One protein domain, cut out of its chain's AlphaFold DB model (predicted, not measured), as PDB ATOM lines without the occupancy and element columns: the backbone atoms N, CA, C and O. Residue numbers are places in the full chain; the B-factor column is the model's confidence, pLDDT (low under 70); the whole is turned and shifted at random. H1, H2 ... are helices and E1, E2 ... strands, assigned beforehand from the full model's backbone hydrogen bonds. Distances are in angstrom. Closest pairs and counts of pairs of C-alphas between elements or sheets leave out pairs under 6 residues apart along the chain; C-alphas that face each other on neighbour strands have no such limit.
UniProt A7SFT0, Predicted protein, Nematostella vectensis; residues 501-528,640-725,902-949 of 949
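This is residues 501 to 528, 640 to 725 and 902 to 949 of the 949 residues of the protein "Predicted protein" of Nematostella vectensis (UniProt A7SFT0). A strongly twisted sheet of five strands makes the core, with H2 packed on one face and H5, H6 and H7 over the other: three layers, helices on both faces of a sheet. Residues 649 to 654 of H1 and 720 to 725 of H4 stick out from this body. The printed part has 162 residues, with seven named helices and five named strands in the order E1 E2 H1 H2 H3 E3 E4 H4 E5 H5 H6 H7. The mixed sheet runs E3 E4 E1 E2 E5; the class is mixed, helices and strands. The whole is compact, with a radius of gyration of the C-alphas of 16.1 A and spans of 48 by 39 by 32 A.

E1, residues 501 to 513, bends by 55 degrees at residue 504. It forms an antiparallel hairpin with E2, residues 518 to 526; N 511 and O 520 are within hydrogen-bond range at 2.9 A. H1, residues 647 to 654, only grazes the sheet, with residues 647 to 648. H2, residues 661 to 673, is on the sheet at a height of 8.1 A; its closest C-alphas to E1 are Ala 665 and Gly 506, 4.5 A apart. H3, residues 680 to 683, only grazes the sheet with residues 681 to 683. E3, residues 687 to 691, and E4, residues 702 to 711, form an antiparallel hairpin, with N 688 and O 706 2.9 A apart. E4 is parallel to E1, with N 506 and O 705 2.9 A apart. H4, residues 713 to 725, is not on the sheet. E5, residues 908 to 914, is antiparallel to E2, with N 521 and O 913 2.8 A apart. H5, residues 915 to 921, lies over E5 at a height of 8.6 A. H6, residues 923 to 929, is on the same face; H5 and H6 touch only at the corner, where the C-alphas of Arg 919 and Glu 926 are 4.6 A apart. H7, residues 932 to 945, runs along the strands at a height of 7.9 A. Every O i to N i+4 pair is within hydrogen-bond range in H1, H2, H6 and H7, against 8 of 9 in H4 and 2 of 3 in H5; H3 is too short for such a pair.

E1 begins at C-alpha 501 (15.723, 19.363, 7.331) and is 36.2 A long. E4 is 28.0 A, E2 26.3 A and E5 19.8 A. H7 is 20.1 A and ends at C-alpha 945 (18.444, -7.305, -17.656).

The farthest C-alphas, Ile 700 and Ser 725, are 53.0 A apart. Residues 529 to 639 and 726 to 901 are not printed, with C-alpha gaps of 12.6 A and 26.6 A. Of the links that are printed whole, none is long. The mean pLDDT of the printed part is 70.6, and 59 residues are under 70, among them 645 to 659 and 712 to 725.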
ATOM      1  N   VAL A 501      16.721  18.514   8.007       79.38
ATOM      2  CA  VAL A 501      15.723  19.363   7.331       79.38
ATOM      3  C   VAL A 501      15.807  19.159   5.821       79.38
ATOM      4  O   VAL A 501      16.862  19.354   5.217       79.38
ATOM      5  N   LEU A 502      14.695  18.777   5.190       80.12
ATOM      6  CA  LEU A 502      14.618  18.534   3.748       80.12
ATOM      7  C   LEU A 502      14.611  19.858   2.957       80.12
ATOM      8  O   LEU A 502      13.586  20.539   2.864       80.12
ATOM      9  N   THR A 503      15.754  20.235   2.374       76.81
ATOM     10  CA  THR A 503      15.938  21.526   1.676       76.81
ATOM     11  C   THR A 503      15.637  21.479   0.181       76.81
ATOM     12  O   THR A 503      15.324  22.507  -0.421       76.81
ATOM     13  N   SER A 504      15.784  20.309  -0.445       78.44
ATOM     14  CA  SER A 504      15.596  20.123  -1.887       78.44
ATOM     15  C   SER A 504      15.364  18.657  -2.251       78.44
ATOM     16  O   SER A 504      15.787  17.748  -1.534       78.44
ATOM     17  N   CYS A 505      14.694  18.446  -3.382       82.31
ATOM     18  CA  CYS A 505      14.393  17.133  -3.941       82.31
ATOM     19  C   CYS A 505      15.027  16.982  -5.339       82.31
ATOM     20  O   CYS A 505      15.569  17.935  -5.902       82.31
ATOM     21  N   GLY A 506      14.975  15.779  -5.907       84.75
ATOM     22  CA  GLY A 506      15.436  15.498  -7.266       84.75
ATOM     23  C   GLY A 506      15.161  14.054  -7.678       84.75
ATOM     24  O   GLY A 506      14.734  13.232  -6.865       84.75
ATOM     25  N   VAL A 507      15.421  13.731  -8.945       87.06
ATOM     26  CA  VAL A 507      15.236  12.378  -9.494       87.06
ATOM     27  C   VAL A 507      16.521  11.920 -10.173       87.06
ATOM     28  O   VAL A 507      17.089  12.619 -11.010       87.06
ATOM     29  N   LEU A 508      16.968  10.719  -9.817       88.12
ATOM     30  CA  LEU A 508      18.048   9.995 -10.474       88.12
ATOM     31  C   LEU A 508      17.432   9.072 -11.521       88.12
ATOM     32  O   LEU A 508      16.850   8.046 -11.176       88.12
ATOM     33  N   LEU A 509      17.561   9.442 -12.793       87.25
ATOM     34  CA  LEU A 509      17.120   8.614 -13.912       87.25
ATOM     35  C   LEU A 509      18.236   7.658 -14.327       87.25
ATOM     36  O   LEU A 509      19.308   8.114 -14.727       87.25
ATOM     37  N   LEU A 510      17.972   6.354 -14.275       85.44
ATOM     38  CA  LEU A 510      18.875   5.307 -14.758       85.44
ATOM     39  C   LEU A 510      18.287   4.625 -15.993       85.44
ATOM     40  O   LEU A 510      17.255   3.968 -15.895       85.44
ATOM     41  N   SER A 511      18.950   4.779 -17.139       81.06
ATOM     42  CA  SER A 511      18.554   4.198 -18.425       81.06
ATOM     43  C   SER A 511      19.467   3.028 -18.797       81.06
ATOM     44  O   SER A 511      20.692   3.147 -18.727       81.06
ATOM     45  N   ALA A 512      18.883   1.897 -19.197       69.06
ATOM     46  CA  ALA A 512      19.613   0.681 -19.557       69.06
ATOM     47  C   ALA A 512      19.761   0.547 -21.084       69.06
ATOM     48  O   ALA A 512      18.777   0.342 -21.798       69.06
ATOM     49  N   GLN A 513      20.993   0.605 -21.604       63.22
ATOM     50  CA  GLN A 513      21.237   0.445 -23.040       63.22
ATOM     51  C   GLN A 513      21.314  -1.043 -23.422       63.22
ATOM     52  O   GLN A 513      22.308  -1.725 -23.159       63.22
ATOM     53  N   GLN A 514      20.265  -1.536 -24.095       55.41
ATOM     54  CA  GLN A 514      20.061  -2.956 -24.447       55.41
ATOM     55  C   GLN A 514      21.217  -3.621 -25.224       55.41
ATOM     56  O   GLN A 514      21.311  -4.844 -25.230       55.41
ATOM     57  N   GLN A 515      22.095  -2.852 -25.876       52.56
ATOM     58  CA  GLN A 515      23.209  -3.385 -26.674       52.56
ATOM     59  C   GLN A 515      24.520  -3.597 -25.899       52.56
ATOM     60  O   GLN A 515      25.374  -4.337 -26.375       52.56
ATOM     61  N   GLU A 516      24.696  -2.976 -24.727       54.41
ATOM     62  CA  GLU A 516      25.972  -3.014 -23.979       54.41
ATOM     63  C   GLU A 516      25.822  -3.491 -22.527       54.41
ATOM     64  O   GLU A 516      26.818  -3.684 -21.834       54.41
ATOM     65  N   ASN A 517      24.585  -3.705 -22.058       58.25
ATOM     66  CA  ASN A 517      24.267  -4.078 -20.671       58.25
ATOM     67  C   ASN A 517      24.821  -3.078 -19.628       58.25
ATOM     68  O   ASN A 517      25.073  -3.421 -18.473       58.25
ATOM     69  N   ALA A 518      25.014  -1.832 -20.066       70.25
ATOM     70  CA  ALA A 518      25.544  -0.725 -19.291       70.25
ATOM     71  C   ALA A 518      24.434   0.295 -19.007       70.25
ATOM     72  O   ALA A 518      23.614   0.605 -19.878       70.25
ATOM     73  N   HIS A 519      24.424   0.820 -17.783       82.31
ATOM     74  CA  HIS A 519      23.478   1.854 -17.364       82.31
ATOM     75  C   HIS A 519      24.083   3.242 -17.560       82.31
ATOM     76  O   HIS A 519      25.272   3.465 -17.301       82.31
ATOM     77  N   GLN A 520      23.241   4.179 -17.976       86.81
ATOM     78  CA  GLN A 520      23.540   5.602 -18.051       86.81
ATOM     79  C   GLN A 520      22.682   6.353 -17.033       86.81
ATOM     80  O   GLN A 520      21.522   6.006 -16.815       86.81
ATOM     81  N   VAL A 521      23.248   7.392 -16.427       89.44
ATOM     82  CA  VAL A 521      22.534   8.335 -15.562       89.44
ATOM     83  C   VAL A 521      22.418   9.685 -16.260       89.44
ATOM     84  O   VAL A 521      23.365  10.130 -16.917       89.44
ATOM     85  N   LEU A 522      21.264  10.339 -16.131       87.94
ATOM     86  CA  LEU A 522      21.110  11.726 -16.564       87.94
ATOM     87  C   LEU A 522      21.767  12.652 -15.535       87.94
ATOM     88  O   LEU A 522      21.447  12.569 -14.350       87.94
ATOM     89  N   LEU A 523      22.643  13.551 -15.980       87.62
ATOM     90  CA  LEU A 523      23.202  14.632 -15.166       87.62
ATOM     91  C   LEU A 523      22.866  15.999 -15.779       87.62
ATOM     92  O   LEU A 523      22.699  16.123 -16.990       87.62
ATOM     93  N   GLN A 524      22.815  17.023 -14.932       83.06
ATOM     94  CA  GLN A 524      22.592  18.431 -15.259       83.06
ATOM     95  C   GLN A 524      23.817  19.263 -14.840       83.06
ATOM     96  O   GLN A 524      24.487  18.933 -13.857       83.06
ATOM     97  N   ARG A 525      24.103  20.369 -15.534       79.56
ATOM     98  CA  ARG A 525      24.991  21.433 -15.027       79.56
ATOM     99  C   ARG A 525      24.545  22.822 -15.463       79.56
ATOM    100  O   ARG A 525      23.840  22.978 -16.456       79.56
ATOM    101  N   CYS A 526      25.019  23.839 -14.747       73.69
ATOM    102  CA  CYS A 526      24.957  25.222 -15.210       73.69
ATOM    103  C   CYS A 526      25.920  25.424 -16.391       73.69
ATOM    104  O   CYS A 526      27.105  25.106 -16.306       73.69
ATOM    105  N   ILE A 527      25.413  26.003 -17.475       70.31
ATOM    106  CA  ILE A 527      26.202  26.524 -18.593       70.31
ATOM    107  C   ILE A 527      26.883  27.843 -18.176       70.31
ATOM    108  O   ILE A 527      27.950  28.143 -18.687       70.31
ATOM    109  N   PHE A 528      26.322  28.615 -17.232       66.56
ATOM    110  CA  PHE A 528      26.813  29.959 -16.873       66.56
ATOM    111  C   PHE A 528      27.183  30.111 -15.403       66.56
ATOM    112  O   PHE A 528      26.518  29.570 -14.520       66.56
ATOM    113  N   TRP A 640      29.233  18.546 -12.992       83.44
ATOM    114  CA  TRP A 640      27.949  17.913 -13.250       83.44
ATOM    115  C   TRP A 640      27.303  17.507 -11.921       83.44
ATOM    116  O   TRP A 640      27.983  17.181 -10.944       83.44
ATOM    117  N   GLY A 641      25.978  17.516 -11.868       84.12
ATOM    118  CA  GLY A 641      25.181  17.051 -10.737       84.12
ATOM    119  C   GLY A 641      24.016  16.188 -11.214       84.12
ATOM    120  O   GLY A 641      23.665  16.237 -12.390       84.12
ATOM    121  N   PRO A 642      23.377  15.405 -10.333       84.06
ATOM    122  CA  PRO A 642      22.037  14.904 -10.617       84.06
ATOM    123  C   PRO A 642      21.079  16.077 -10.904       84.06
ATOM    124  O   PRO A 642      21.295  17.153 -10.335       84.06
ATOM    125  N   PRO A 643      20.019  15.889 -11.713       78.56
ATOM    126  CA  PRO A 643      19.005  16.910 -11.950       78.56
ATOM    127  C   PRO A 643      18.415  17.445 -10.639       78.56
ATOM    128  O   PRO A 643      18.045  16.670  -9.750       78.56
ATOM    129  N   LYS A 644      18.345  18.773 -10.519       71.38
ATOM    130  CA  LYS A 644      17.824  19.489  -9.345       71.38
ATOM    131  C   LYS A 644      17.067  20.721  -9.791       71.38
ATOM    132  O   LYS A 644      17.589  21.508 -10.573       71.38
ATOM    133  N   GLY A 645      15.878  20.926  -9.240       57.94
ATOM    134  CA  GLY A 645      15.074  22.076  -9.593       57.94
ATOM    135  C   GLY A 645      15.543  23.376  -8.973       57.94
ATOM    136  O   GLY A 645      16.000  23.447  -7.830       57.94
ATOM    137  N   ASN A 646      15.216  24.458  -9.665       51.81
ATOM    138  CA  ASN A 646      15.146  25.806  -9.115       51.81
ATOM    139  C   ASN A 646      13.978  25.987  -8.098       51.81
ATOM    140  O   ASN A 646      13.368  27.058  -8.024       51.81
ATOM    141  N   PHE A 647      13.678  24.957  -7.286       51.59
ATOM    142  CA  PHE A 647      12.637  24.883  -6.244       51.59
ATOM    143  C   PHE A 647      12.605  26.138  -5.378       51.59
ATOM    144  O   PHE A 647      11.632  26.893  -5.364       51.59
ATOM    145  N   ARG A 648      13.753  26.415  -4.753       51.31
ATOM    146  CA  ARG A 648      14.048  27.582  -3.923       51.31
ATOM    147  C   ARG A 648      13.723  28.898  -4.635       51.31
ATOM    148  O   ARG A 648      13.098  29.772  -4.044       51.31
ATOM    149  N   HIS A 649      14.073  29.036  -5.915       49.19
ATOM    150  CA  HIS A 649      13.849  30.269  -6.680       49.19
ATOM    151  C   HIS A 649      12.366  30.481  -7.038       49.19
ATOM    152  O   HIS A 649      11.858  31.609  -7.003       49.19
ATOM    153  N   LYS A 650      11.639  29.394  -7.321       43.91
ATOM    154  CA  LYS A 650      10.189  29.426  -7.568       43.91
ATOM    155  C   LYS A 650       9.425  29.682  -6.273       43.91
ATOM    156  O   LYS A 650       8.643  30.621  -6.230       43.91
ATOM    157  N   ILE A 651       9.778  29.031  -5.168       46.66
ATOM    158  CA  ILE A 651       9.313  29.369  -3.810       46.66
ATOM    159  C   ILE A 651       9.547  30.857  -3.472       46.66
ATOM    160  O   ILE A 651       8.635  31.567  -3.027       46.66
ATOM    161  N   ILE A 652      10.722  31.404  -3.785       43.44
ATOM    162  CA  ILE A 652      11.030  32.832  -3.606       43.44
ATOM    163  C   ILE A 652      10.061  33.743  -4.394       43.44
ATOM    164  O   ILE A 652       9.775  34.850  -3.916       43.44
ATOM    165  N   THR A 653       9.440  33.271  -5.486       40.03
ATOM    166  CA  THR A 653       8.472  34.001  -6.337       40.03
ATOM    167  C   THR A 653       6.986  33.603  -6.199       40.03
ATOM    168  O   THR A 653       6.149  34.474  -6.408       40.03
ATOM    169  N   THR A 654       6.625  32.401  -5.727       43.97
ATOM    170  CA  THR A 654       5.228  31.907  -5.557       43.97
ATOM    171  C   THR A 654       4.863  31.478  -4.130       43.97
ATOM    172  O   THR A 654       3.689  31.338  -3.811       43.97
ATOM    173  N   GLY A 655       5.869  31.282  -3.275       48.06
ATOM    174  CA  GLY A 655       5.800  30.516  -2.029       48.06
ATOM    175  C   GLY A 655       4.699  30.876  -1.022       48.06
ATOM    176  O   GLY A 655       4.921  31.757  -0.196       48.06
ATOM    177  N   LEU A 656       3.572  30.152  -1.053       46.66
ATOM    178  CA  LEU A 656       3.622  28.858  -0.365       46.66
ATOM    179  C   LEU A 656       4.037  27.817  -1.378       46.66
ATOM    180  O   LEU A 656       3.793  27.987  -2.572       46.66
ATOM    181  N   HIS A 657       4.551  26.714  -0.871       51.81
ATOM    182  CA  HIS A 657       4.398  25.460  -1.566       51.81
ATOM    183  C   HIS A 657       3.972  24.411  -0.550       51.81
ATOM    184  O   HIS A 657       4.574  24.319   0.516       51.81
ATOM    185  N   ILE A 658       2.894  23.691  -0.853       55.78
ATOM    186  CA  ILE A 658       2.567  22.429  -0.194       55.78
ATOM    187  C   ILE A 658       2.494  21.416  -1.335       55.78
ATOM    188  O   ILE A 658       1.455  21.248  -1.963       55.78
ATOM    189  N   GLU A 659       3.645  20.843  -1.653       64.25
ATOM    190  CA  GLU A 659       3.803  19.648  -2.479       64.25
ATOM    191  C   GLU A 659       4.516  18.627  -1.591       64.25
ATOM    192  O   GLU A 659       5.365  18.990  -0.771       64.25
ATOM    193  N   THR A 660       4.187  17.354  -1.755       73.81
ATOM    194  CA  THR A 660       4.992  16.260  -1.202       73.81
ATOM    195  C   THR A 660       6.405  16.270  -1.811       73.81
ATOM    196  O   THR A 660       6.602  16.796  -2.913       73.81
ATOM    197  N   PRO A 661       7.417  15.655  -1.166       78.88
ATOM    198  CA  PRO A 661       8.759  15.522  -1.747       78.88
ATOM    199  C   PRO A 661       8.768  14.883  -3.148       78.88
ATOM    200  O   PRO A 661       9.596  15.229  -3.991       78.88
ATOM    201  N   VAL A 662       7.814  13.981  -3.401       82.50
ATOM    202  CA  VAL A 662       7.591  13.324  -4.694       82.50
ATOM    203  C   VAL A 662       7.089  14.310  -5.752       82.50
ATOM    204  O   VAL A 662       7.682  14.406  -6.825       82.50
ATOM    205  N   GLU A 663       6.036  15.079  -5.460       79.81
ATOM    206  CA  GLU A 663       5.521  16.097  -6.387       79.81
ATOM    207  C   GLU A 663       6.574  17.172  -6.679       79.81
ATOM    208  O   GLU A 663       6.723  17.578  -7.836       79.81
ATOM    209  N   CYS A 664       7.369  17.547  -5.667       77.12
ATOM    210  CA  CYS A 664       8.511  18.435  -5.844       77.12
ATOM    211  C   CYS A 664       9.497  17.869  -6.873       77.12
ATOM    212  O   CYS A 664       9.766  18.510  -7.890       77.12
ATOM    213  N   ALA A 665       9.973  16.639  -6.658       82.19
ATOM    214  CA  ALA A 665      10.924  15.974  -7.544       82.19
ATOM    215  C   ALA A 665      10.398  15.826  -8.989       82.19
ATOM    216  O   ALA A 665      11.139  16.096  -9.936       82.19
ATOM    217  N   VAL A 666       9.120  15.464  -9.168       82.88
ATOM    218  CA  VAL A 666       8.476  15.350 -10.492       82.88
ATOM    219  C   VAL A 666       8.402  16.694 -11.207       82.88
ATOM    220  O   VAL A 666       8.816  16.806 -12.365       82.88
ATOM    221  N   ARG A 667       7.871  17.728 -10.541       78.44
ATOM    222  CA  ARG A 667       7.742  19.062 -11.137       78.44
ATOM    223  C   ARG A 667       9.117  19.602 -11.517       78.44
ATOM    224  O   ARG A 667       9.270  20.133 -12.610       78.44
ATOM    225  N   GLU A 668      10.110  19.440 -10.652       75.75
ATOM    226  CA  GLU A 668      11.472  19.910 -10.888       75.75
ATOM    227  C   GLU A 668      12.139  19.194 -12.058       75.75
ATOM    228  O   GLU A 668      12.604  19.864 -12.976       75.75
ATOM    229  N   LEU A 669      12.101  17.860 -12.103       79.44
ATOM    230  CA  LEU A 669      12.628  17.100 -13.237       79.44
ATOM    231  C   LEU A 669      11.992  17.562 -14.559       79.44
ATOM    232  O   LEU A 669      12.699  17.759 -15.549       79.44
ATOM    233  N   ARG A 670      10.677  17.794 -14.564       78.88
ATOM    234  CA  ARG A 670       9.926  18.248 -15.740       78.88
ATOM    235  C   ARG A 670      10.252  19.676 -16.160       78.88
ATOM    236  O   ARG A 670      10.247  19.974 -17.352       78.88
ATOM    237  N   GLU A 671      10.502  20.563 -15.207       73.75
ATOM    238  CA  GLU A 671      10.862  21.953 -15.479       73.75
ATOM    239  C   GLU A 671      12.311  22.090 -15.969       73.75
ATOM    240  O   GLU A 671      12.566  22.875 -16.876       73.75
ATOM    241  N   GLU A 672      13.241  21.309 -15.415       72.31
ATOM    242  CA  GLU A 672      14.672  21.390 -15.735       72.31
ATOM    243  C   GLU A 672      15.054  20.543 -16.961       72.31
ATOM    244  O   GLU A 672      15.807  21.000 -17.811       72.31
ATOM    245  N   SER A 673      14.530  19.319 -17.102       73.69
ATOM    246  CA  SER A 673      14.920  18.376 -18.174       73.69
ATOM    247  C   SER A 673      13.855  18.142 -19.252       73.69
ATOM    248  O   SER A 673      14.124  17.477 -20.249       73.69
ATOM    249  N   GLY A 674      12.627  18.632 -19.048       73.25
ATOM    250  CA  GLY A 674      11.480  18.345 -19.915       73.25
ATOM    251  C   GLY A 674      10.837  16.965 -19.725       73.25
ATOM    252  O   GLY A 674       9.716  16.769 -20.196       73.25
ATOM    253  N   ILE A 675      11.498  16.031 -19.030       77.94
ATOM    254  CA  ILE A 675      11.008  14.663 -18.805       77.94
ATOM    255  C   ILE A 675       9.765  14.690 -17.915       77.94
ATOM    256  O   ILE A 675       9.756  15.302 -16.847       77.94
ATOM    257  N   VAL A 676       8.704  14.014 -18.353       79.50
ATOM    258  CA  VAL A 676       7.430  13.943 -17.631       79.50
ATOM    259  C   VAL A 676       7.311  12.580 -16.959       79.50
ATOM    260  O   VAL A 676       7.184  11.569 -17.641       79.50
ATOM    261  N   LEU A 677       7.314  12.583 -15.628       80.19
ATOM    262  CA  LEU A 677       6.852  11.477 -14.790       80.19
ATOM    263  C   LEU A 677       5.503  11.871 -14.173       80.19
ATOM    264  O   LEU A 677       5.253  13.066 -13.985       80.19
ATOM    265  N   ASP A 678       4.657  10.907 -13.818       79.56
ATOM    266  CA  ASP A 678       3.534  11.155 -12.911       79.56
ATOM    267  C   ASP A 678       4.000  10.964 -11.449       79.56
ATOM    268  O   ASP A 678       4.834  10.101 -11.180       79.56
ATOM    269  N   PRO A 679       3.460  11.703 -10.456       79.62
ATOM    270  CA  PRO A 679       3.804  11.499  -9.039       79.62
ATOM    271  C   PRO A 679       3.637  10.046  -8.573       79.62
ATOM    272  O   PRO A 679       4.453   9.541  -7.807       79.62
ATOM    273  N   SER A 680       2.629   9.347  -9.106       78.50
ATOM    274  CA  SER A 680       2.379   7.920  -8.867       78.50
ATOM    275  C   SER A 680       3.564   7.016  -9.226       78.50
ATOM    276  O   SER A 680       3.729   5.978  -8.595       78.50
ATOM    277  N   ASP A 681       4.396   7.405 -10.199       77.69
ATOM    278  CA  ASP A 681       5.563   6.632 -10.641       77.69
ATOM    279  C   ASP A 681       6.709   6.654  -9.616       77.69
ATOM    280  O   ASP A 681       7.635   5.850  -9.718       77.69
ATOM    281  N   LEU A 682       6.663   7.577  -8.643       82.06
ATOM    282  CA  LEU A 682       7.689   7.774  -7.614       82.06
ATOM    283  C   LEU A 682       7.209   7.491  -6.177       82.06
ATOM    284  O   LEU A 682       8.045   7.464  -5.276       82.06
ATOM    285  N   LEU A 683       5.911   7.262  -5.934       76.12
ATOM    286  CA  LEU A 683       5.388   6.975  -4.584       76.12
ATOM    287  C   LEU A 683       5.983   5.693  -3.976       76.12
ATOM    288  O   LEU A 683       6.342   5.680  -2.802       76.12
ATOM    289  N   ASP A 684       6.123   4.642  -4.788       74.88
ATOM    290  CA  ASP A 684       6.677   3.341  -4.383       74.88
ATOM    291  C   ASP A 684       8.206   3.237  -4.623       74.88
ATOM    292  O   ASP A 684       8.791   2.155  -4.526       74.88
ATOM    293  N   VAL A 685       8.875   4.343  -4.981       76.75
ATOM    294  CA  VAL A 685      10.288   4.354  -5.401       76.75
ATOM    295  C   VAL A 685      11.234   4.632  -4.234       76.75
ATOM    296  O   VAL A 685      11.089   5.602  -3.492       76.75
ATOM    297  N   ALA A 686      12.274   3.802  -4.122       81.44
ATOM    298  CA  ALA A 686      13.358   3.999  -3.167       81.44
ATOM    299  C   ALA A 686      14.077   5.341  -3.395       81.44
ATOM    300  O   ALA A 686      14.376   5.723  -4.531       81.44
ATOM    301  N   TYR A 687      14.400   6.033  -2.305       87.06
ATOM    302  CA  TYR A 687      15.099   7.313  -2.332       87.06
ATOM    303  C   TYR A 687      16.385   7.282  -1.502       87.06
ATOM    304  O   TYR A 687      16.564   6.437  -0.627       87.06
ATOM    305  N   ILE A 688      17.283   8.222  -1.791       88.75
ATOM    306  CA  ILE A 688      18.528   8.458  -1.058       88.75
ATOM    307  C   ILE A 688      18.492   9.874  -0.501       88.75
ATOM    308  O   ILE A 688      18.368  10.832  -1.265       88.75
ATOM    309  N   ASP A 689      18.681   9.996   0.808       87.06
ATOM    310  CA  ASP A 689      18.876  11.275   1.485       87.06
ATOM    311  C   ASP A 689      20.375  11.525   1.694       87.06
ATOM    312  O   ASP A 689      21.057  10.734   2.350       87.06
ATOM    313  N   LEU A 690      20.898  12.626   1.143       83.69
ATOM    314  CA  LEU A 690      22.283  13.060   1.352       83.69
ATOM    315  C   LEU A 690      22.367  14.357   2.174       83.69
ATOM    316  O   LEU A 690      21.658  15.319   1.865       83.69
ATOM    317  N   PRO A 691      23.278  14.442   3.163       78.19
ATOM    318  CA  PRO A 691      23.529  15.675   3.904       78.19
ATOM    319  C   PRO A 691      24.235  16.710   3.014       78.19
ATOM    320  O   PRO A 691      25.213  16.402   2.330       78.19
ATOM    321  N   GLN A 692      23.799  17.969   3.051       71.88
ATOM    322  CA  GLN A 692      24.249  19.037   2.149       71.88
ATOM    323  C   GLN A 692      25.604  19.659   2.559       71.88
ATOM    324  O   GLN A 692      25.757  20.875   2.680       71.88
ATOM    325  N   ARG A 693      26.629  18.813   2.720       58.47
ATOM    326  CA  ARG A 693      27.980  19.145   3.224       58.47
ATOM    327  C   ARG A 693      28.752  20.216   2.435       58.47
ATOM    328  O   ARG A 693      29.737  20.731   2.947       58.47
ATOM    329  N   ALA A 694      28.363  20.496   1.188       47.69
ATOM    330  CA  ALA A 694      29.183  21.216   0.203       47.69
ATOM    331  C   ALA A 694      28.609  22.568  -0.279       47.69
ATOM    332  O   ALA A 694      29.135  23.171  -1.212       47.69
ATOM    333  N   ASN A 695      27.527  23.061   0.328       44.75
ATOM    334  CA  ASN A 695      27.090  24.447   0.130       44.75
ATOM    335  C   ASN A 695      28.074  25.387   0.890       44.75
ATOM    336  O   ASN A 695      28.541  25.012   1.964       44.75
ATOM    337  N   PRO A 696      28.407  26.595   0.392       35.75
ATOM    338  CA  PRO A 696      29.194  27.592   1.137       35.75
ATOM    339  C   PRO A 696      28.380  28.456   2.134       35.75
ATOM    340  O   PRO A 696      28.922  29.395   2.711       35.75
ATOM    341  N   ASN A 697      27.080  28.192   2.313       49.88
ATOM    342  CA  ASN A 697      26.165  28.868   3.250       49.88
ATOM    343  C   ASN A 697      25.135  27.956   4.010       49.88
ATOM    344  O   ASN A 697      24.085  28.481   4.383       49.88
ATOM    345  N   PRO A 698      25.324  26.629   4.216       48.62
ATOM    346  CA  PRO A 698      24.294  25.744   4.757       48.62
ATOM    347  C   PRO A 698      24.232  25.730   6.280       48.62
ATOM    348  O   PRO A 698      25.150  26.124   6.999       48.62
ATOM    349  N   HIS A 699      23.118  25.178   6.722       57.09
ATOM    350  CA  HIS A 699      22.654  25.052   8.081       57.09
ATOM    351  C   HIS A 699      23.019  23.640   8.534       57.09
ATOM    352  O   HIS A 699      23.079  22.703   7.727       57.09
ATOM    353  N   ILE A 700      23.325  23.469   9.817       58.59
ATOM    354  CA  ILE A 700      23.684  22.144  10.319       58.59
ATOM    355  C   ILE A 700      22.398  21.298  10.308       58.59
ATOM    356  O   ILE A 700      21.483  21.594  11.067       58.59
ATOM    357  N   GLY A 701      22.317  20.297   9.420       64.62
ATOM    358  CA  GLY A 701      21.130  19.439   9.233       64.62
ATOM    359  C   GLY A 701      20.508  19.453   7.826       64.62
ATOM    360  O   GLY A 701      19.719  18.560   7.505       64.62
ATOM    361  N   ASP A 702      20.886  20.402   6.960       77.94
ATOM    362  CA  ASP A 702      20.358  20.506   5.587       77.94
ATOM    363  C   ASP A 702      20.529  19.177   4.810       77.94
ATOM    364  O   ASP A 702      21.641  18.652   4.691       77.94
ATOM    365  N   THR A 703      19.435  18.624   4.273       80.06
ATOM    366  CA  THR A 703      19.364  17.294   3.633       80.06
ATOM    367  C   THR A 703      18.665  17.359   2.268       80.06
ATOM    368  O   THR A 703      17.695  18.094   2.086       80.06
ATOM    369  N   VAL A 704      19.153  16.577   1.296       83.56
ATOM    370  CA  VAL A 704      18.657  16.521  -0.092       83.56
ATOM    371  C   VAL A 704      18.171  15.111  -0.431       83.56
ATOM    372  O   VAL A 704      18.959  14.171  -0.329       83.56
ATOM    373  N   ARG A 705      16.922  14.972  -0.895       87.31
ATOM    374  CA  ARG A 705      16.322  13.682  -1.288       87.31
ATOM    375  C   ARG A 705      16.398  13.442  -2.795       87.31
ATOM    376  O   ARG A 705      15.982  14.295  -3.575       87.31
ATOM    377  N   TYR A 706      16.842  12.257  -3.207       89.00
ATOM    378  CA  TYR A 706      16.828  11.814  -4.605       89.00
ATOM    379  C   TYR A 706      16.032  10.521  -4.777       89.00
ATOM    380  O   TYR A 706      16.387   9.508  -4.181       89.00
ATOM    381  N   PHE A 707      15.013  10.520  -5.635       88.25
ATOM    382  CA  PHE A 707      14.251   9.314  -5.989       88.25
ATOM    383  C   PHE A 707      14.958   8.523  -7.103       88.25
ATOM    384  O   PHE A 707      15.415   9.116  -8.081       88.25
ATOM    385  N   LEU A 708      15.068   7.197  -6.964       85.75
ATOM    386  CA  LEU A 708      15.808   6.312  -7.876       85.75
ATOM    387  C   LEU A 708      14.899   5.687  -8.945       85.75
ATOM    388  O   LEU A 708      14.379   4.586  -8.767       85.75
ATOM    389  N   TYR A 709      14.727   6.361 -10.081       84.88
ATOM    390  CA  TYR A 709      13.818   5.905 -11.131       84.88
ATOM    391  C   TYR A 709      14.552   5.188 -12.274       84.88
ATOM    392  O   TYR A 709      15.447   5.742 -12.919       84.88
ATOM    393  N   LEU A 710      14.136   3.952 -12.566       79.75
ATOM    394  CA  LEU A 710      14.603   3.197 -13.731       79.75
ATOM    395  C   LEU A 710      13.857   3.675 -14.981       79.75
ATOM    396  O   LEU A 710      12.739   3.257 -15.271       79.75
ATOM    397  N   HIS A 711      14.505   4.569 -15.716       76.88
ATOM    398  CA  HIS A 711      13.993   5.144 -16.945       76.88
ATOM    399  C   HIS A 711      14.046   4.117 -18.084       76.88
ATOM    400  O   HIS A 711      15.118   3.662 -18.485       76.88
ATOM    401  N   ASN A 712      12.886   3.787 -18.651       69.12
ATOM    402  CA  ASN A 712      12.791   2.939 -19.833       69.12
ATOM    403  C   ASN A 712      12.514   3.803 -21.088       69.12
ATOM    404  O   ASN A 712      11.391   4.292 -21.256       69.12
ATOM    405  N   PRO A 713      13.485   3.955 -22.010       58.09
ATOM    406  CA  PRO A 713      13.307   4.791 -23.196       58.09
ATOM    407  C   PRO A 713      12.261   4.226 -24.170       58.09
ATOM    408  O   PRO A 713      11.623   4.991 -24.888       58.09
ATOM    409  N   GLN A 714      11.990   2.912 -24.163       51.09
ATOM    410  CA  GLN A 714      10.924   2.336 -24.996       51.09
ATOM    411  C   GLN A 714       9.520   2.705 -24.494       51.09
ATOM    412  O   GLN A 714       8.574   2.713 -25.281       51.09
ATOM    413  N   THR A 715       9.362   3.062 -23.213       48.38
ATOM    414  CA  THR A 715       8.103   3.649 -22.726       48.38
ATOM    415  C   THR A 715       7.958   5.127 -23.074       48.38
ATOM    416  O   THR A 715       6.832   5.540 -23.333       48.38
ATOM    417  N   GLU A 716       9.038   5.907 -23.209       48.78
ATOM    418  CA  GLU A 716       8.939   7.244 -23.827       48.78
ATOM    419  C   GLU A 716       8.623   7.159 -25.323       48.78
ATOM    420  O   GLU A 716       7.788   7.922 -25.812       48.78
ATOM    421  N   ASP A 717       9.180   6.180 -26.039       40.38
ATOM    422  CA  ASP A 717       8.785   5.891 -27.422       40.38
ATOM    423  C   ASP A 717       7.319   5.425 -27.511       40.38
ATOM    424  O   ASP A 717       6.667   5.668 -28.522       40.38
ATOM    425  N   LEU A 718       6.734   4.832 -26.460       36.59
ATOM    426  CA  LEU A 718       5.299   4.510 -26.396       36.59
ATOM    427  C   LEU A 718       4.421   5.698 -25.980       36.59
ATOM    428  O   LEU A 718       3.371   5.888 -26.587       36.59
ATOM    429  N   VAL A 719       4.836   6.547 -25.038       37.62
ATOM    430  CA  VAL A 719       4.140   7.817 -24.746       37.62
ATOM    431  C   VAL A 719       4.206   8.751 -25.962       37.62
ATOM    432  O   VAL A 719       3.241   9.448 -26.260       37.62
ATOM    433  N   THR A 720       5.277   8.686 -26.753       37.34
ATOM    434  CA  THR A 720       5.402   9.414 -28.020       37.34
ATOM    435  C   THR A 720       4.631   8.726 -29.154       37.34
ATOM    436  O   THR A 720       3.977   9.405 -29.948       37.34
ATOM    437  N   SER A 721       4.631   7.391 -29.258       30.83
ATOM    438  CA  SER A 721       3.982   6.676 -30.371       30.83
ATOM    439  C   SER A 721       2.500   6.359 -30.171       30.83
ATOM    440  O   SER A 721       1.799   6.263 -31.175       30.83
ATOM    441  N   TYR A 722       1.943   6.328 -28.956       34.19
ATOM    442  CA  TYR A 722       0.479   6.346 -28.769       34.19
ATOM    443  C   TYR A 722      -0.139   7.646 -29.312       34.19
ATOM    444  O   TYR A 722      -1.241   7.620 -29.855       34.19
ATOM    445  N   PHE A 723       0.604   8.758 -29.271       38.84
ATOM    446  CA  PHE A 723       0.212  10.026 -29.896       38.84
ATOM    447  C   PHE A 723       0.514  10.108 -31.408       38.84
ATOM    448  O   PHE A 723       0.016  11.017 -32.063       38.84
ATOM    449  N   ASN A 724       1.278   9.172 -31.993       33.91
ATOM    450  CA  ASN A 724       1.553   9.135 -33.445       33.91
ATOM    451  C   ASN A 724       0.826   7.994 -34.195       33.91
ATOM    452  O   ASN A 724       0.554   8.122 -35.388       33.91
ATOM    453  N   SER A 725       0.494   6.880 -33.537       29.62
ATOM    454  CA  SER A 725      -0.024   5.651 -34.172       29.62
ATOM    455  C   SER A 725      -1.525   5.671 -34.486       29.62
ATOM    456  O   SER A 725      -1.973   4.898 -35.333       29.62
ATOM    457  N   VAL A 902      16.638  21.081 -22.108       60.94
ATOM    458  CA  VAL A 902      16.327  21.904 -20.933       60.94
ATOM    459  C   VAL A 902      15.238  22.929 -21.274       60.94
ATOM    460  O   VAL A 902      15.362  23.705 -22.228       60.94
ATOM    461  N   TYR A 903      14.135  22.924 -20.517       46.31
ATOM    462  CA  TYR A 903      12.914  23.652 -20.875       46.31
ATOM    463  C   TYR A 903      12.803  25.027 -20.202       46.31
ATOM    464  O   TYR A 903      12.131  25.225 -19.192       46.31
ATOM    465  N   GLY A 904      13.353  26.041 -20.872       50.16
ATOM    466  CA  GLY A 904      13.032  27.449 -20.606       50.16
ATOM    467  C   GLY A 904      14.140  28.258 -19.939       50.16
ATOM    468  O   GLY A 904      14.054  29.488 -19.943       50.16
ATOM    469  N   SER A 905      15.203  27.613 -19.464       52.09
ATOM    470  CA  SER A 905      16.477  28.268 -19.197       52.09
ATOM    471  C   SER A 905      17.432  28.081 -20.379       52.09
ATOM    472  O   SER A 905      17.541  27.017 -20.977       52.09
ATOM    473  N   LEU A 906      18.136  29.155 -20.738       55.91
ATOM    474  CA  LEU A 906      19.262  29.122 -21.683       55.91
ATOM    475  C   LEU A 906      20.586  28.972 -20.920       55.91
ATOM    476  O   LEU A 906      21.618  29.457 -21.377       55.91
ATOM    477  N   HIS A 907      20.515  28.401 -19.712       63.00
ATOM    478  CA  HIS A 907      21.557  28.482 -18.696       63.00
ATOM    479  C   HIS A 907      21.909  27.158 -18.020       63.00
ATOM    480  O   HIS A 907      22.919  27.115 -17.325       63.00
ATOM    481  N   GLU A 908      21.137  26.096 -18.234       73.62
ATOM    482  CA  GLU A 908      21.454  24.743 -17.785       73.62
ATOM    483  C   GLU A 908      21.469  23.791 -18.993       73.62
ATOM    484  O   GLU A 908      20.774  24.021 -19.983       73.62
ATOM    485  N   GLU A 909      22.276  22.733 -18.924       77.81
ATOM    486  CA  GLU A 909      22.288  21.634 -19.897       77.81
ATOM    487  C   GLU A 909      22.197  20.280 -19.187       77.81
ATOM    488  O   GLU A 909      22.711  20.115 -18.077       77.81
ATOM    489  N   CYS A 910      21.557  19.312 -19.845       83.62
ATOM    490  CA  CYS A 910      21.386  17.941 -19.374       83.62
ATOM    491  C   CYS A 910      22.042  16.967 -20.363       83.62
ATOM    492  O   CYS A 910      21.914  17.145 -21.575       83.62
ATOM    493  N   ALA A 911      22.718  15.932 -19.863       85.06
ATOM    494  CA  ALA A 911      23.370  14.909 -20.681       85.06
ATOM    495  C   ALA A 911      23.395  13.535 -19.992       85.06
ATOM    496  O   ALA A 911      23.486  13.435 -18.766       85.06
ATOM    497  N   TRP A 912      23.315  12.471 -20.794       87.06
ATOM    498  CA  TRP A 912      23.454  11.087 -20.332       87.06
ATOM    499  C   TRP A 912      24.931  10.689 -20.224       87.06
ATOM    500  O   TRP A 912      25.702  10.894 -21.161       87.06
ATOM    501  N   PHE A 913      25.315  10.064 -19.109       88.25
ATOM    502  CA  PHE A 913      26.667   9.548 -18.878       88.25
ATOM    503  C   PHE A 913      26.632   8.113 -18.354       88.25
ATOM    504  O   PHE A 913      25.853   7.794 -17.457       88.25
ATOM    505  N   TYR A 914      27.526   7.251 -18.842       89.25
ATOM    506  CA  TYR A 914      27.771   5.947 -18.217       89.25
ATOM    507  C   TYR A 914      28.267   6.128 -16.772       89.25
ATOM    508  O   TYR A 914      28.980   7.090 -16.474       89.25
ATOM    509  N   LEU A 915      27.938   5.189 -15.879       89.12
ATOM    510  CA  LEU A 915      28.191   5.301 -14.430       89.12
ATOM    511  C   LEU A 915      29.637   5.704 -14.068       89.12
ATOM    512  O   LEU A 915      29.836   6.619 -13.270       89.12
ATOM    513  N   ASP A 916      30.652   5.096 -14.691       87.19
ATOM    514  CA  ASP A 916      32.067   5.405 -14.415       87.19
ATOM    515  C   ASP A 916      32.571   6.714 -15.046       87.19
ATOM    516  O   ASP A 916      33.679   7.164 -14.746       87.19
ATOM    517  N   GLU A 917      31.790   7.366 -15.908       86.69
ATOM    518  CA  GLU A 917      32.020   8.760 -16.302       86.69
ATOM    519  C   GLU A 917      31.265   9.731 -15.397       86.69
ATOM    520  O   GLU A 917      31.861  10.699 -14.924       86.69
ATOM    521  N   ALA A 918      30.008   9.427 -15.073       88.38
ATOM    522  CA  ALA A 918      29.189  10.208 -14.155       88.38
ATOM    523  C   ALA A 918      29.878  10.419 -12.797       88.38
ATOM    524  O   ALA A 918      29.957  11.548 -12.320       88.38
ATOM    525  N   ARG A 919      30.465   9.358 -12.222       89.06
ATOM    526  CA  ARG A 919      31.248   9.423 -10.972       89.06
ATOM    527  C   ARG A 919      32.423  10.403 -11.056       89.06
ATOM    528  O   ARG A 919      32.620  11.202 -10.151       89.06
ATOM    529  N   ARG A 920      33.170  10.396 -12.168       84.75
ATOM    530  CA  ARG A 920      34.318  11.300 -12.385       84.75
ATOM    531  C   ARG A 920      33.904  12.746 -12.671       84.75
ATOM    532  O   ARG A 920      34.680  13.653 -12.395       84.75
ATOM    533  N   LYS A 921      32.717  12.963 -13.246       82.69
ATOM    534  CA  LYS A 921      32.183  14.294 -13.590       82.69
ATOM    535  C   LYS A 921      31.353  14.941 -12.481       82.69
ATOM    536  O   LYS A 921      31.133  16.151 -12.527       82.69
ATOM    537  N   SER A 922      30.891  14.157 -11.508       86.38
ATOM    538  CA  SER A 922      30.014  14.610 -10.434       86.38
ATOM    539  C   SER A 922      30.403  13.985  -9.089       86.38
ATOM    540  O   SER A 922      30.018  12.849  -8.809       86.38
ATOM    541  N   PRO A 923      31.080  14.738  -8.199       83.19
ATOM    542  CA  PRO A 923      31.361  14.290  -6.831       83.19
ATOM    543  C   PRO A 923      30.085  13.963  -6.041       83.19
ATOM    544  O   PRO A 923      30.075  13.061  -5.208       83.19
ATOM    545  N   VAL A 924      28.984  14.660  -6.346       83.94
ATOM    546  CA  VAL A 924      27.658  14.393  -5.770       83.94
ATOM    547  C   VAL A 924      27.126  13.040  -6.241       83.94
ATOM    548  O   VAL A 924      26.629  12.268  -5.428       83.94
ATOM    549  N   PHE A 925      27.258  12.710  -7.532       89.06
ATOM    550  CA  PHE A 925      26.894  11.377  -8.012       89.06
ATOM    551  C   PHE A 925      27.830  10.284  -7.483       89.06
ATOM    552  O   PHE A 925      27.370   9.174  -7.249       89.06
ATOM    553  N   GLU A 926      29.115  10.563  -7.239       89.56
ATOM    554  CA  GLU A 926      29.997   9.590  -6.587       89.56
ATOM    555  C   GLU A 926      29.581   9.310  -5.131       89.56
ATOM    556  O   GLU A 926      29.583   8.150  -4.718       89.56
ATOM    557  N   GLU A 927      29.142  10.313  -4.363       88.38
ATOM    558  CA  GLU A 927      28.568  10.076  -3.028       88.38
ATOM    559  C   GLU A 927      27.296   9.211  -3.102       88.38
ATOM    560  O   GLU A 927      27.194   8.212  -2.391       88.38
ATOM    561  N   ILE A 928      26.380   9.521  -4.031       89.50
ATOM    562  CA  ILE A 928      25.162   8.733  -4.310       89.50
ATOM    563  C   ILE A 928      25.508   7.288  -4.695       89.50
ATOM    564  O   ILE A 928      24.951   6.346  -4.131       89.50
ATOM    565  N   PHE A 929      26.442   7.100  -5.629       90.25
ATOM    566  CA  PHE A 929      26.858   5.796  -6.144       90.25
ATOM    567  C   PHE A 929      27.438   4.902  -5.046       90.25
ATOM    568  O   PHE A 929      27.230   3.689  -5.066       90.25
ATOM    569  N   ASN A 930      28.141   5.484  -4.073       89.69
ATOM    570  CA  ASN A 930      28.725   4.755  -2.949       89.69
ATOM    571  C   ASN A 930      27.704   4.387  -1.848       89.69
ATOM    572  O   ASN A 930      28.060   3.676  -0.906       89.69
ATOM    573  N   THR A 931      26.440   4.822  -1.944       89.25
ATOM    574  CA  THR A 931      25.387   4.390  -1.010       89.25
ATOM    575  C   THR A 931      24.979   2.932  -1.235       89.25
ATOM    576  O   THR A 931      24.998   2.406  -2.350       89.25
ATOM    577  N   LYS A 932      24.556   2.261  -0.157       85.69
ATOM    578  CA  LYS A 932      24.086   0.868  -0.226       85.69
ATOM    579  C   LYS A 932      22.824   0.731  -1.070       85.69
ATOM    580  O   LYS A 932      22.613  -0.316  -1.674       85.69
ATOM    581  N   ASP A 933      21.986   1.755  -1.095       82.25
ATOM    582  CA  ASP A 933      20.654   1.701  -1.696       82.25
ATOM    583  C   ASP A 933      20.738   1.911  -3.212       82.25
ATOM    584  O   ASP A 933      20.124   1.156  -3.968       82.25
ATOM    585  N   PHE A 934      21.642   2.788  -3.673       86.81
ATOM    586  CA  PHE A 934      22.034   2.843  -5.084       86.81
ATOM    587  C   PHE A 934      22.627   1.509  -5.562       86.81
ATOM    588  O   PHE A 934      22.237   0.998  -6.610       86.81
ATOM    589  N   GLN A 935      23.543   0.908  -4.791       86.81
ATOM    590  CA  GLN A 935      24.170  -0.369  -5.161       86.81
ATOM    591  C   GLN A 935      23.171  -1.538  -5.184       86.81
ATOM    592  O   GLN A 935      23.252  -2.392  -6.068       86.81
ATOM    593  N   GLN A 936      22.192  -1.566  -4.273       81.56
ATOM    594  CA  GLN A 936      21.086  -2.530  -4.307       81.56
ATOM    595  C   GLN A 936      20.217  -2.348  -5.558       81.56
ATOM    596  O   GLN A 936      19.946  -3.327  -6.253       81.56
ATOM    597  N   LEU A 937      19.826  -1.116  -5.893       78.00
ATOM    598  CA  LEU A 937      19.014  -0.850  -7.081       78.00
ATOM    599  C   LEU A 937      19.776  -1.139  -8.386       78.00
ATOM    600  O   LEU A 937      19.209  -1.727  -9.304       78.00
ATOM    601  N   LEU A 938      21.075  -0.837  -8.447       81.62
ATOM    602  CA  LEU A 938      21.940  -1.219  -9.565       81.62
ATOM    603  C   LEU A 938      22.059  -2.749  -9.693       81.62
ATOM    604  O   LEU A 938      22.019  -3.282 -10.803       81.62
ATOM    605  N   ALA A 939      22.157  -3.481  -8.578       80.44
ATOM    606  CA  ALA A 939      22.145  -4.944  -8.585       80.44
ATOM    607  C   ALA A 939      20.796  -5.515  -9.067       80.44
ATOM    608  O   ALA A 939      20.792  -6.466  -9.850       80.44
ATOM    609  N   LEU A 940      19.670  -4.911  -8.670       72.19
ATOM    610  CA  LEU A 940      18.328  -5.274  -9.141       72.19
ATOM    611  C   LEU A 940      18.153  -4.993 -10.641       72.19
ATOM    612  O   LEU A 940      17.725  -5.881 -11.373       72.19
ATOM    613  N   ALA A 941      18.556  -3.818 -11.131       69.88
ATOM    614  CA  ALA A 941      18.510  -3.477 -12.555       69.88
ATOM    615  C   ALA A 941      19.358  -4.446 -13.405       69.88
ATOM    616  O   ALA A 941      18.916  -4.941 -14.442       69.88
ATOM    617  N   ASN A 942      20.548  -4.806 -12.915       73.31
ATOM    618  CA  ASN A 942      21.403  -5.824 -13.530       73.31
ATOM    619  C   ASN A 942      20.813  -7.246 -13.467       73.31
ATOM    620  O   ASN A 942      21.141  -8.074 -14.318       73.31
ATOM    621  N   ALA A 943      19.964  -7.555 -12.484       68.12
ATOM    622  CA  ALA A 943      19.240  -8.823 -12.417       68.12
ATOM    623  C   ALA A 943      18.059  -8.858 -13.402       68.12
ATOM    624  O   ALA A 943      17.884  -9.861 -14.087       68.12
ATOM    625  N   VAL A 944      17.310  -7.755 -13.543       62.12
ATOM    626  CA  VAL A 944      16.217  -7.626 -14.522       62.12
ATOM    627  C   VAL A 944      16.742  -7.819 -15.945       62.12
ATOM    628  O   VAL A 944      16.222  -8.679 -16.659       62.12
ATOM    629  N   ASN A 945      17.826  -7.133 -16.332       58.00
ATOM    630  CA  ASN A 945      18.444  -7.305 -17.656       58.00
ATOM    631  C   ASN A 945      18.813  -8.775 -17.939       58.00
ATOM    632  O   ASN A 945      18.505  -9.290 -19.009       58.00
ATOM    633  N   LYS A 946      19.389  -9.485 -16.956       56.16
ATOM    634  CA  LYS A 946      19.750 -10.917 -17.049       56.16
ATOM    635  C   LYS A 946      18.562 -11.883 -17.146       56.16
ATOM    636  O   LYS A 946      18.782 -13.076 -17.314       56.16
ATOM    637  N   THR A 947      17.329 -11.399 -16.997       50.44
ATOM    638  CA  THR A 947      16.098 -12.193 -17.183       50.44
ATOM    639  C   THR A 947      15.340 -11.841 -18.466       50.44
ATOM    640  O   THR A 947      14.308 -12.445 -18.745       50.44
ATOM    641  N   GLN A 948      15.851 -10.887 -19.254       43.62
ATOM    642  CA  GLN A 948      15.328 -10.517 -20.576       43.62
ATOM    643  C   GLN A 948      16.246 -10.969 -21.732       43.62
ATOM    644  O   GLN A 948      15.867 -10.826 -22.894       43.62
ATOM    645  N   THR A 949      17.422 -11.521 -21.408       39.06
ATOM    646  CA  THR A 949      18.389 -12.163 -22.318       39.06
ATOM    647  C   THR A 949      18.357 -13.680 -22.184       39.06
ATOM    648  O   THR A 949      18.237 -14.356 -23.225       39.06
TER     649      THR A 949